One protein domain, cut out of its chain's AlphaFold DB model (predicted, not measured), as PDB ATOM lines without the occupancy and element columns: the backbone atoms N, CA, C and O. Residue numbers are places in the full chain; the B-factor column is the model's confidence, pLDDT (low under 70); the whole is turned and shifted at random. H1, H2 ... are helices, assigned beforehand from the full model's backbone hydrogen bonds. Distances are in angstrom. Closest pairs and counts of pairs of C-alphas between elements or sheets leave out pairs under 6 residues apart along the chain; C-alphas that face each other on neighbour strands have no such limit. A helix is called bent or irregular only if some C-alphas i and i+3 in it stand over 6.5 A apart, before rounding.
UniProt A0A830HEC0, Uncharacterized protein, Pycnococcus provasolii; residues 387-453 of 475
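What this domain is: This is residues 387 to 453 of the 475 residues of an uncharacterized protein of Pycnococcus provasolii (UniProt A0A830HEC0). Two long helices, H1 and H2, lie side by side and run opposite ways as one helical hairpin, with a short loop, residues 415 to 422, joining them at one end and the first and last printed residues near the other. The pair makes a slender rod, with the long axis along both helices. The printed part has 67 residues, with two named helices in the order H1, H2 and no named strand; the class is all helix. The whole is loose, with a radius of gyration of the C-alphas of 14.7 A, and the C-alphas span 42 by 17 by 14 A.

Where its parts are: The printed part begins at Ala 387. H1 runs from Leu 390, whose C-alpha is at (118.328, 181.959, 215.335), to Tyr 414, with its C-alpha at (92.885, 202.062, 230.319), and measures 35.7 A from first to last C-alpha. Eight residues follow, 415 to 422. H2, the longest helix by residues with 26, runs from Thr 423 to Glu 448 and measures 37.8 A; its last C-alpha is at (115.943, 181.807, 206.605). Residues 449 to 453 follow it.

How they stand to each other: H1 and H2 touch, with 15 pairs of C-alphas within 8 A. Their closest C-alphas, those of Ser 393 and Ser 444, are 5.3 A apart. The two helices stand at a shallow tilt of 10 degrees and run opposite ways, a helical hairpin. Their centres are 10.8 A apart. In both H1 and H2, every O i to N i+4 pair is within hydrogen-bond range. Neither helix is bent or irregular.

The domain as a whole: The two C-alphas farthest apart, those of Ala 387 and Glu 422, are 43.8 A apart, while the first and last printed C-alphas, of Ala 387 and Asp 453, are 16.0 A apart. The link from H1 to H2 is short, and the printed part has no cut. The mean pLDDT of the printed part is 85.6; residues 387 to 388, 419 to 420 and 453 are under 70, where the model's confidence is low.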
ATOM      1  N   ALA A 387     124.185 177.824 214.110       63.59
ATOM      2  CA  ALA A 387     123.251 178.758 214.751       63.59
ATOM      3  C   ALA A 387     122.191 179.359 213.799       63.59
ATOM      4  O   ALA A 387     121.196 179.898 214.279       63.59
ATOM      5  N   ALA A 388     122.384 179.262 212.475       63.44
ATOM      6  CA  ALA A 388     121.443 179.710 211.437       63.44
ATOM      7  C   ALA A 388     120.874 181.132 211.682       63.44
ATOM      8  O   ALA A 388     121.550 181.998 212.244       63.44
ATOM      9  N   GLY A 389     119.627 181.394 211.275       70.12
ATOM     10  CA  GLY A 389     118.924 182.649 211.559       70.12
ATOM     11  C   GLY A 389     118.535 182.877 213.032       70.12
ATOM     12  O   GLY A 389     117.908 183.894 213.325       70.12
ATOM     13  N   LEU A 390     118.884 181.982 213.972       76.19
ATOM     14  CA  LEU A 390     118.328 181.959 215.335       76.19
ATOM     15  C   LEU A 390     118.482 183.287 216.087       76.19
ATOM     16  O   LEU A 390     117.537 183.732 216.730       76.19
ATOM     17  N   VAL A 391     119.638 183.951 215.981       80.12
ATOM     18  CA  VAL A 391     119.893 185.243 216.651       80.12
ATOM     19  C   VAL A 391     118.927 186.328 216.157       80.12
ATOM     20  O   VAL A 391     118.425 187.117 216.955       80.12
ATOM     21  N   PHE A 392     118.616 186.343 214.858       83.94
ATOM     22  CA  PHE A 392     117.626 187.255 214.287       83.94
ATOM     23  C   PHE A 392     116.212 186.891 214.761       83.94
ATOM     24  O   PHE A 392     115.500 187.762 215.259       83.94
ATOM     25  N   SER A 393     115.829 185.612 214.696       85.69
ATOM     26  CA  SER A 393     114.506 185.147 215.134       85.69
ATOM     27  C   SER A 393     114.252 185.422 216.622       85.69
ATOM     28  O   SER A 393     113.170 185.880 216.977       85.69
ATOM     29  N   VAL A 394     115.248 185.228 217.495       86.81
ATOM     30  CA  VAL A 394     115.163 185.555 218.933       86.81
ATOM     31  C   VAL A 394     114.967 187.057 219.158       86.81
ATOM     32  O   VAL A 394     114.164 187.442 220.005       86.81
ATOM     33  N   VAL A 395     115.632 187.920 218.383       88.50
ATOM     34  CA  VAL A 395     115.449 189.379 218.481       88.50
ATOM     35  C   VAL A 395     114.069 189.813 217.975       88.50
ATOM     36  O   VAL A 395     113.408 190.605 218.647       88.50
ATOM     37  N   VAL A 396     113.583 189.265 216.855       90.75
ATOM     38  CA  VAL A 396     112.216 189.536 216.363       90.75
ATOM     39  C   VAL A 396     111.169 189.048 217.370       90.75
ATOM     40  O   VAL A 396     110.229 189.782 217.671       90.75
ATOM     41  N   PHE A 397     111.355 187.856 217.947       90.62
ATOM     42  CA  PHE A 397     110.487 187.320 218.997       90.62
ATOM     43  C   PHE A 397     110.478 188.207 220.246       90.62
ATOM     44  O   PHE A 397     109.407 188.529 220.750       90.62
ATOM     45  N   ALA A 398     111.642 188.661 220.721       91.44
ATOM     46  CA  ALA A 398     111.733 189.544 221.884       91.44
ATOM     47  C   ALA A 398     111.015 190.887 221.650       91.44
ATOM     48  O   ALA A 398     110.284 191.353 222.522       91.44
ATOM     49  N   VAL A 399     111.159 191.488 220.461       93.06
ATOM     50  CA  VAL A 399     110.449 192.726 220.087       93.06
ATOM     51  C   VAL A 399     108.933 192.502 219.999       93.06
ATOM     52  O   VAL A 399     108.167 193.326 220.504       93.06
ATOM     53  N   ALA A 400     108.485 191.386 219.417       93.25
ATOM     54  CA  ALA A 400     107.068 191.024 219.380       93.25
ATOM     55  C   ALA A 400     106.511 190.798 220.799       93.25
ATOM     56  O   ALA A 400     105.505 191.400 221.165       93.25
ATOM     57  N   ALA A 401     107.201 190.019 221.637       91.50
ATOM     58  CA  ALA A 401     106.798 189.730 223.013       91.50
ATOM     59  C   ALA A 401     106.711 191.000 223.878       91.50
ATOM     60  O   ALA A 401     105.714 191.200 224.571       91.50
ATOM     61  N   LEU A 402     107.697 191.900 223.789       94.44
ATOM     62  CA  LEU A 402     107.653 193.207 224.455       94.44
ATOM     63  C   LEU A 402     106.493 194.078 223.949       94.44
ATOM     64  O   LEU A 402     105.874 194.779 224.746       94.44
ATOM     65  N   SER A 403     106.148 194.003 222.659       94.56
ATOM     66  CA  SER A 403     104.998 194.725 222.091       94.56
ATOM     67  C   SER A 403     103.663 194.166 222.599       94.56
ATOM     68  O   SER A 403     102.761 194.932 222.940       94.56
ATOM     69  N   CYS A 404     103.546 192.841 222.727       92.19
ATOM     70  CA  CYS A 404     102.390 192.178 223.334       92.19
ATOM     71  C   CYS A 404     102.245 192.532 224.825       92.19
ATOM     72  O   CYS A 404     101.153 192.882 225.267       92.19
ATOM     73  N   LEU A 405     103.342 192.513 225.592       91.25
ATOM     74  CA  LEU A 405     103.351 192.917 227.004       91.25
ATOM     75  C   LEU A 405     102.989 194.401 227.179       91.25
ATOM     76  O   LEU A 405     102.205 194.736 228.065       91.25
ATOM     77  N   ALA A 406     103.492 195.283 226.310       93.12
ATOM     78  CA  ALA A 406     103.119 196.695 226.307       93.12
ATOM     79  C   ALA A 406     101.617 196.890 226.028       93.12
ATOM     80  O   ALA A 406     100.974 197.681 226.718       93.12
ATOM     81  N   LEU A 407     101.033 196.137 225.084       91.94
ATOM     82  CA  LEU A 407      99.586 196.147 224.844       91.94
ATOM     83  C   LEU A 407      98.805 195.703 226.091       91.94
ATOM     84  O   LEU A 407      97.869 196.396 226.488       91.94
ATOM     85  N   LEU A 408      99.180 194.593 226.734       90.31
ATOM     86  CA  LEU A 408      98.501 194.109 227.944       90.31
ATOM     87  C   LEU A 408      98.604 195.118 229.102       90.31
ATOM     88  O   LEU A 408      97.599 195.414 229.745       90.31
ATOM     89  N   TYR A 409      99.774 195.729 229.306       90.62
ATOM     90  CA  TYR A 409      99.982 196.768 230.318       90.62
ATOM     91  C   TYR A 409      99.140 198.032 230.057       90.62
ATOM     92  O   TYR A 409      98.496 198.556 230.967       90.62
ATOM     93  N   VAL A 410      99.063 198.485 228.800       90.44
ATOM     94  CA  VAL A 410      98.161 199.575 228.384       90.44
ATOM     95  C   VAL A 410      96.698 199.190 228.635       90.44
ATOM     96  O   VAL A 410      95.939 199.990 229.181       90.44
ATOM     97  N   ARG A 411      96.291 197.954 228.318       89.88
ATOM     98  CA  ARG A 411      94.922 197.471 228.567       89.88
ATOM     99  C   ARG A 411      94.570 197.442 230.055       89.88
ATOM    100  O   ARG A 411      93.496 197.918 230.421       89.88
ATOM    101  N   ARG A 412      95.494 196.997 230.911       88.62
ATOM    102  CA  ARG A 412      95.361 197.025 232.378       88.62
ATOM    103  C   ARG A 412      95.077 198.437 232.906       88.62
ATOM    104  O   ARG A 412      94.218 198.591 233.767       88.62
ATOM    105  N   ILE A 413      95.757 199.458 232.372       88.00
ATOM    106  CA  ILE A 413      95.589 200.862 232.789       88.00
ATOM    107  C   ILE A 413      94.285 201.474 232.258       88.00
ATOM    108  O   ILE A 413      93.550 202.088 233.025       88.00
ATOM    109  N   TYR A 414      93.992 201.333 230.961       85.69
ATOM    110  CA  TYR A 414      92.885 202.062 230.319       85.69
ATOM    111  C   TYR A 414      91.531 201.338 230.351       85.69
ATOM    112  O   TYR A 414      90.496 201.999 230.309       85.69
ATOM    113  N   PHE A 415      91.518 200.003 230.421       83.38
ATOM    114  CA  PHE A 415      90.298 199.181 230.412       83.38
ATOM    115  C   PHE A 415      90.100 198.378 231.711       83.38
ATOM    116  O   PHE A 415      89.167 197.582 231.797       83.38
ATOM    117  N   GLY A 416      90.974 198.553 232.711       79.94
ATOM    118  CA  GLY A 416      90.885 197.884 234.015       79.94
ATOM    119  C   GLY A 416      91.158 196.374 233.999       79.94
ATOM    120  O   GLY A 416      91.000 195.722 235.025       79.94
ATOM    121  N   GLY A 417      91.566 195.800 232.863       77.56
ATOM    122  CA  GLY A 417      91.793 194.362 232.734       77.56
ATOM    123  C   GLY A 417      92.511 193.979 231.445       77.56
ATOM    124  O   GLY A 417      92.371 194.625 230.409       77.56
ATOM    125  N   GLU A 418      93.288 192.901 231.510       75.69
ATOM    126  CA  GLU A 418      94.221 192.512 230.447       75.69
ATOM    127  C   GLU A 418      93.501 191.768 229.310       75.69
ATOM    128  O   GLU A 418      93.544 192.209 228.160       75.69
ATOM    129  N   LEU A 419      92.721 190.728 229.625       65.50
ATOM    130  CA  LEU A 419      91.857 190.011 228.662       65.50
ATOM    131  C   LEU A 419      90.375 190.462 228.700       65.50
ATOM    132  O   LEU A 419      89.561 190.033 227.882       65.50
ATOM    133  N   GLY A 420      90.018 191.348 229.637       65.69
ATOM    134  CA  GLY A 420      88.648 191.818 229.881       65.69
ATOM    135  C   GLY A 420      88.166 192.966 228.976       65.69
ATOM    136  O   GLY A 420      88.742 193.260 227.929       65.69
ATOM    137  N   GLY A 421      87.076 193.621 229.388       72.88
ATOM    138  CA  GLY A 421      86.553 194.836 228.748       72.88
ATOM    139  C   GLY A 421      85.597 194.627 227.563       72.88
ATOM    140  O   GLY A 421      85.068 193.534 227.335       72.88
ATOM    141  N   GLU A 422      85.358 195.719 226.835       81.62
ATOM    142  CA  GLU A 422      84.401 195.829 225.726       81.62
ATOM    143  C   GLU A 422      84.750 194.925 224.530       81.62
ATOM    144  O   GLU A 422      85.919 194.749 224.176       81.62
ATOM    145  N   THR A 423      83.723 194.390 223.864       82.81
ATOM    146  CA  THR A 423      83.834 193.451 222.736       82.81
ATOM    147  C   THR A 423      84.751 193.953 221.617       82.81
ATOM    148  O   THR A 423      85.618 193.207 221.167       82.81
ATOM    149  N   VAL A 424      84.635 195.222 221.204       85.69
ATOM    150  CA  VAL A 424      85.499 195.805 220.156       85.69
ATOM    151  C   VAL A 424      86.964 195.839 220.609       85.69
ATOM    152  O   VAL A 424      87.850 195.378 219.892       85.69
ATOM    153  N   SER A 425      87.215 196.306 221.838       84.00
ATOM    154  CA  SER A 425      88.553 196.381 222.443       84.00
ATOM    155  C   SER A 425      89.224 195.001 222.542       84.00
ATOM    156  O   SER A 425      90.412 194.864 222.229       84.00
ATOM    157  N   LYS A 426      88.459 193.956 222.898       85.88
ATOM    158  CA  LYS A 426      88.905 192.552 222.880       85.88
ATOM    159  C   LYS A 426      89.314 192.098 221.476       85.88
ATOM    160  O   LYS A 426      90.453 191.668 221.297       85.88
ATOM    161  N   TRP A 427      88.435 192.240 220.479       87.81
ATOM    162  CA  TRP A 427      88.713 191.797 219.104       87.81
ATOM    163  C   TRP A 427      89.916 192.514 218.483       87.81
ATOM    164  O   TRP A 427      90.792 191.846 217.937       87.81
ATOM    165  N   CYS A 428      90.028 193.839 218.623       89.19
ATOM    166  CA  CYS A 428      91.196 194.585 218.138       89.19
ATOM    167  C   CYS A 428      92.511 194.086 218.762       89.19
ATOM    168  O   CYS A 428      93.526 193.989 218.073       89.19
ATOM    169  N   SER A 429      92.485 193.723 220.048       90.19
ATOM    170  CA  SER A 429      93.664 193.213 220.757       90.19
ATOM    171  C   SER A 429      94.024 191.793 220.313       90.19
ATOM    172  O   SER A 429      95.190 191.521 220.040       90.19
ATOM    173  N   GLY A 430      93.035 190.906 220.153       89.62
ATOM    174  CA  GLY A 430      93.246 189.559 219.610       89.62
ATOM    175  C   GLY A 430      93.811 189.578 218.185       89.62
ATOM    176  O   GLY A 430      94.782 188.882 217.899       89.62
ATOM    177  N   ILE A 431      93.279 190.444 217.315       91.38
ATOM    178  CA  ILE A 431      93.785 190.644 215.948       91.38
ATOM    179  C   ILE A 431      95.251 191.106 215.965       91.38
ATOM    180  O   ILE A 431      96.055 190.583 215.193       91.38
ATOM    181  N   PHE A 432      95.629 192.028 216.860       92.81
ATOM    182  CA  PHE A 432      97.022 192.463 217.004       92.81
ATOM    183  C   PHE A 432      97.952 191.328 217.464       92.81
ATOM    184  O   PHE A 432      99.030 191.163 216.895       92.81
ATOM    185  N   LEU A 433      97.543 190.523 218.450       91.12
ATOM    186  CA  LEU A 433      98.343 189.392 218.939       91.12
ATOM    187  C   LEU A 433      98.547 188.328 217.845       91.12
ATOM    188  O   LEU A 433      99.674 187.881 217.622       91.12
ATOM    189  N   CYS A 434      97.495 187.991 217.091       90.06
ATOM    190  CA  CYS A 434      97.600 187.106 215.928       90.06
ATOM    191  C   CYS A 434      98.517 187.692 214.840       90.06
ATOM    192  O   CYS A 434      99.344 186.974 214.275       90.06
ATOM    193  N   PHE A 435      98.422 188.998 214.567       93.69
ATOM    194  CA  PHE A 435      99.308 189.685 213.625       93.69
ATOM    195  C   PHE A 435     100.780 189.644 214.070       93.69
ATOM    196  O   PHE A 435     101.642 189.364 213.241       93.69
ATOM    197  N   MET A 436     101.080 189.845 215.358       93.31
ATOM    198  CA  MET A 436     102.443 189.721 215.899       93.31
ATOM    199  C   MET A 436     103.025 188.312 215.700       93.31
ATOM    200  O   MET A 436     104.198 188.187 215.344       93.31
ATOM    201  N   TRP A 437     102.215 187.258 215.855       89.44
ATOM    202  CA  TRP A 437     102.644 185.884 215.568       89.44
ATOM    203  C   TRP A 437     102.945 185.667 214.075       89.44
ATOM    204  O   TRP A 437     104.044 185.224 213.733       89.44
ATOM    205  N   PHE A 438     102.031 186.053 213.176       90.38
ATOM    206  CA  PHE A 438     102.268 185.971 211.727       90.38
ATOM    207  C   PHE A 438     103.487 186.796 211.283       90.38
ATOM    208  O   PHE A 438     104.254 186.349 210.432       90.38
ATOM    209  N   PHE A 439     103.700 187.974 211.873       91.88
ATOM    210  CA  PHE A 439     104.848 188.842 211.611       91.88
ATOM    211  C   PHE A 439     106.175 188.189 212.030       91.88
ATOM    212  O   PHE A 439     107.130 188.191 211.250       91.88
ATOM    213  N   TYR A 440     106.222 187.563 213.211       92.00
ATOM    214  CA  TYR A 440     107.376 186.781 213.666       92.00
ATOM    215  C   TYR A 440     107.690 185.607 212.723       92.00
ATOM    216  O   TYR A 440     108.841 185.457 212.298       92.00
ATOM    217  N   VAL A 441     106.678 184.811 212.355       90.12
ATOM    218  CA  VAL A 441     106.833 183.669 211.435       90.12
ATOM    219  C   VAL A 441     107.325 184.138 210.064       90.12
ATOM    220  O   VAL A 441     108.278 183.569 209.527       90.12
ATOM    221  N   LEU A 442     106.726 185.201 209.516       90.44
ATOM    222  CA  LEU A 442     107.077 185.749 208.207       90.44
ATOM    223  C   LEU A 442     108.520 186.264 208.175       90.44
ATOM    224  O   LEU A 442     109.280 185.861 207.297       90.44
ATOM    225  N   LEU A 443     108.926 187.114 209.125       90.38
ATOM    226  CA  LEU A 443     110.289 187.652 209.141       90.38
ATOM    227  C   LEU A 443     111.339 186.562 209.376       90.38
ATOM    228  O   LEU A 443     112.364 186.560 208.694       90.38
ATOM    229  N   SER A 444     111.079 185.623 210.290       88.75
ATOM    230  CA  SER A 444     111.986 184.495 210.544       88.75
ATOM    231  C   SER A 444     112.164 183.640 209.285       88.75
ATOM    232  O   SER A 444     113.291 183.335 208.902       88.75
ATOM    233  N   SER A 445     111.069 183.344 208.575       87.75
ATOM    234  CA  SER A 445     111.108 182.601 207.307       87.75
ATOM    235  C   SER A 445     111.842 183.373 206.205       87.75
ATOM    236  O   SER A 445     112.675 182.805 205.507       87.75
ATOM    237  N   LEU A 446     111.596 184.679 206.061       88.00
ATOM    238  CA  LEU A 446     112.265 185.515 205.056       88.00
ATOM    239  C   LEU A 446     113.771 185.681 205.321       88.00
ATOM    240  O   LEU A 446     114.544 185.746 204.363       88.00
ATOM    241  N   LYS A 447     114.217 185.713 206.586       84.62
ATOM    242  CA  LYS A 447     115.651 185.621 206.904       84.62
ATOM    243  C   LYS A 447     116.199 184.251 206.525       84.62
ATOM    244  O   LYS A 447     117.260 184.195 205.918       84.62
ATOM    245  N   GLU A 448     115.489 183.178 206.849       83.81
ATOM    246  CA  GLU A 448     115.943 181.807 206.605       83.81
ATOM    247  C   GLU A 448     116.009 181.449 205.106       83.81
ATOM    248  O   GLU A 448     116.837 180.634 204.713       83.81
ATOM    249  N   TYR A 449     115.208 182.083 204.243       84.75
ATOM    250  CA  TYR A 449     115.336 182.019 202.774       84.75
ATOM    251  C   TYR A 449     116.290 183.073 202.177       84.75
ATOM    252  O   TYR A 449     116.331 183.247 200.959       84.75
ATOM    253  N   ASP A 450     117.052 183.781 203.016       82.25
ATOM    254  CA  ASP A 450     118.016 184.819 202.625       82.25
ATOM    255  C   ASP A 450     117.414 185.932 201.741       82.25
ATOM    256  O   ASP A 450     118.072 186.539 200.903       82.25
ATOM    257  N   HIS A 451     116.132 186.242 201.964       83.44
ATOM    258  CA  HIS A 451     115.450 187.412 201.395       83.44
ATOM    259  C   HIS A 451     115.625 188.671 202.261       83.44
ATOM    260  O   HIS A 451     115.303 189.776 201.826       83.44
ATOM    261  N   ILE A 452     116.132 188.512 203.488       77.31
ATOM    262  CA  ILE A 452     116.518 189.605 204.383       77.31
ATOM    263  C   ILE A 452     118.012 189.483 204.678       77.31
ATOM    264  O   ILE A 452     118.443 188.568 205.384       77.31
ATOM    265  N   ASP A 453     118.781 190.448 204.182       62.88
ATOM    266  CA  ASP A 453     120.187 190.642 204.523       62.88
ATOM    267  C   ASP A 453     120.381 191.886 205.397       62.88
ATOM    268  O   ASP A 453     119.692 192.897 205.261       62.88
TER     269      ASP A 453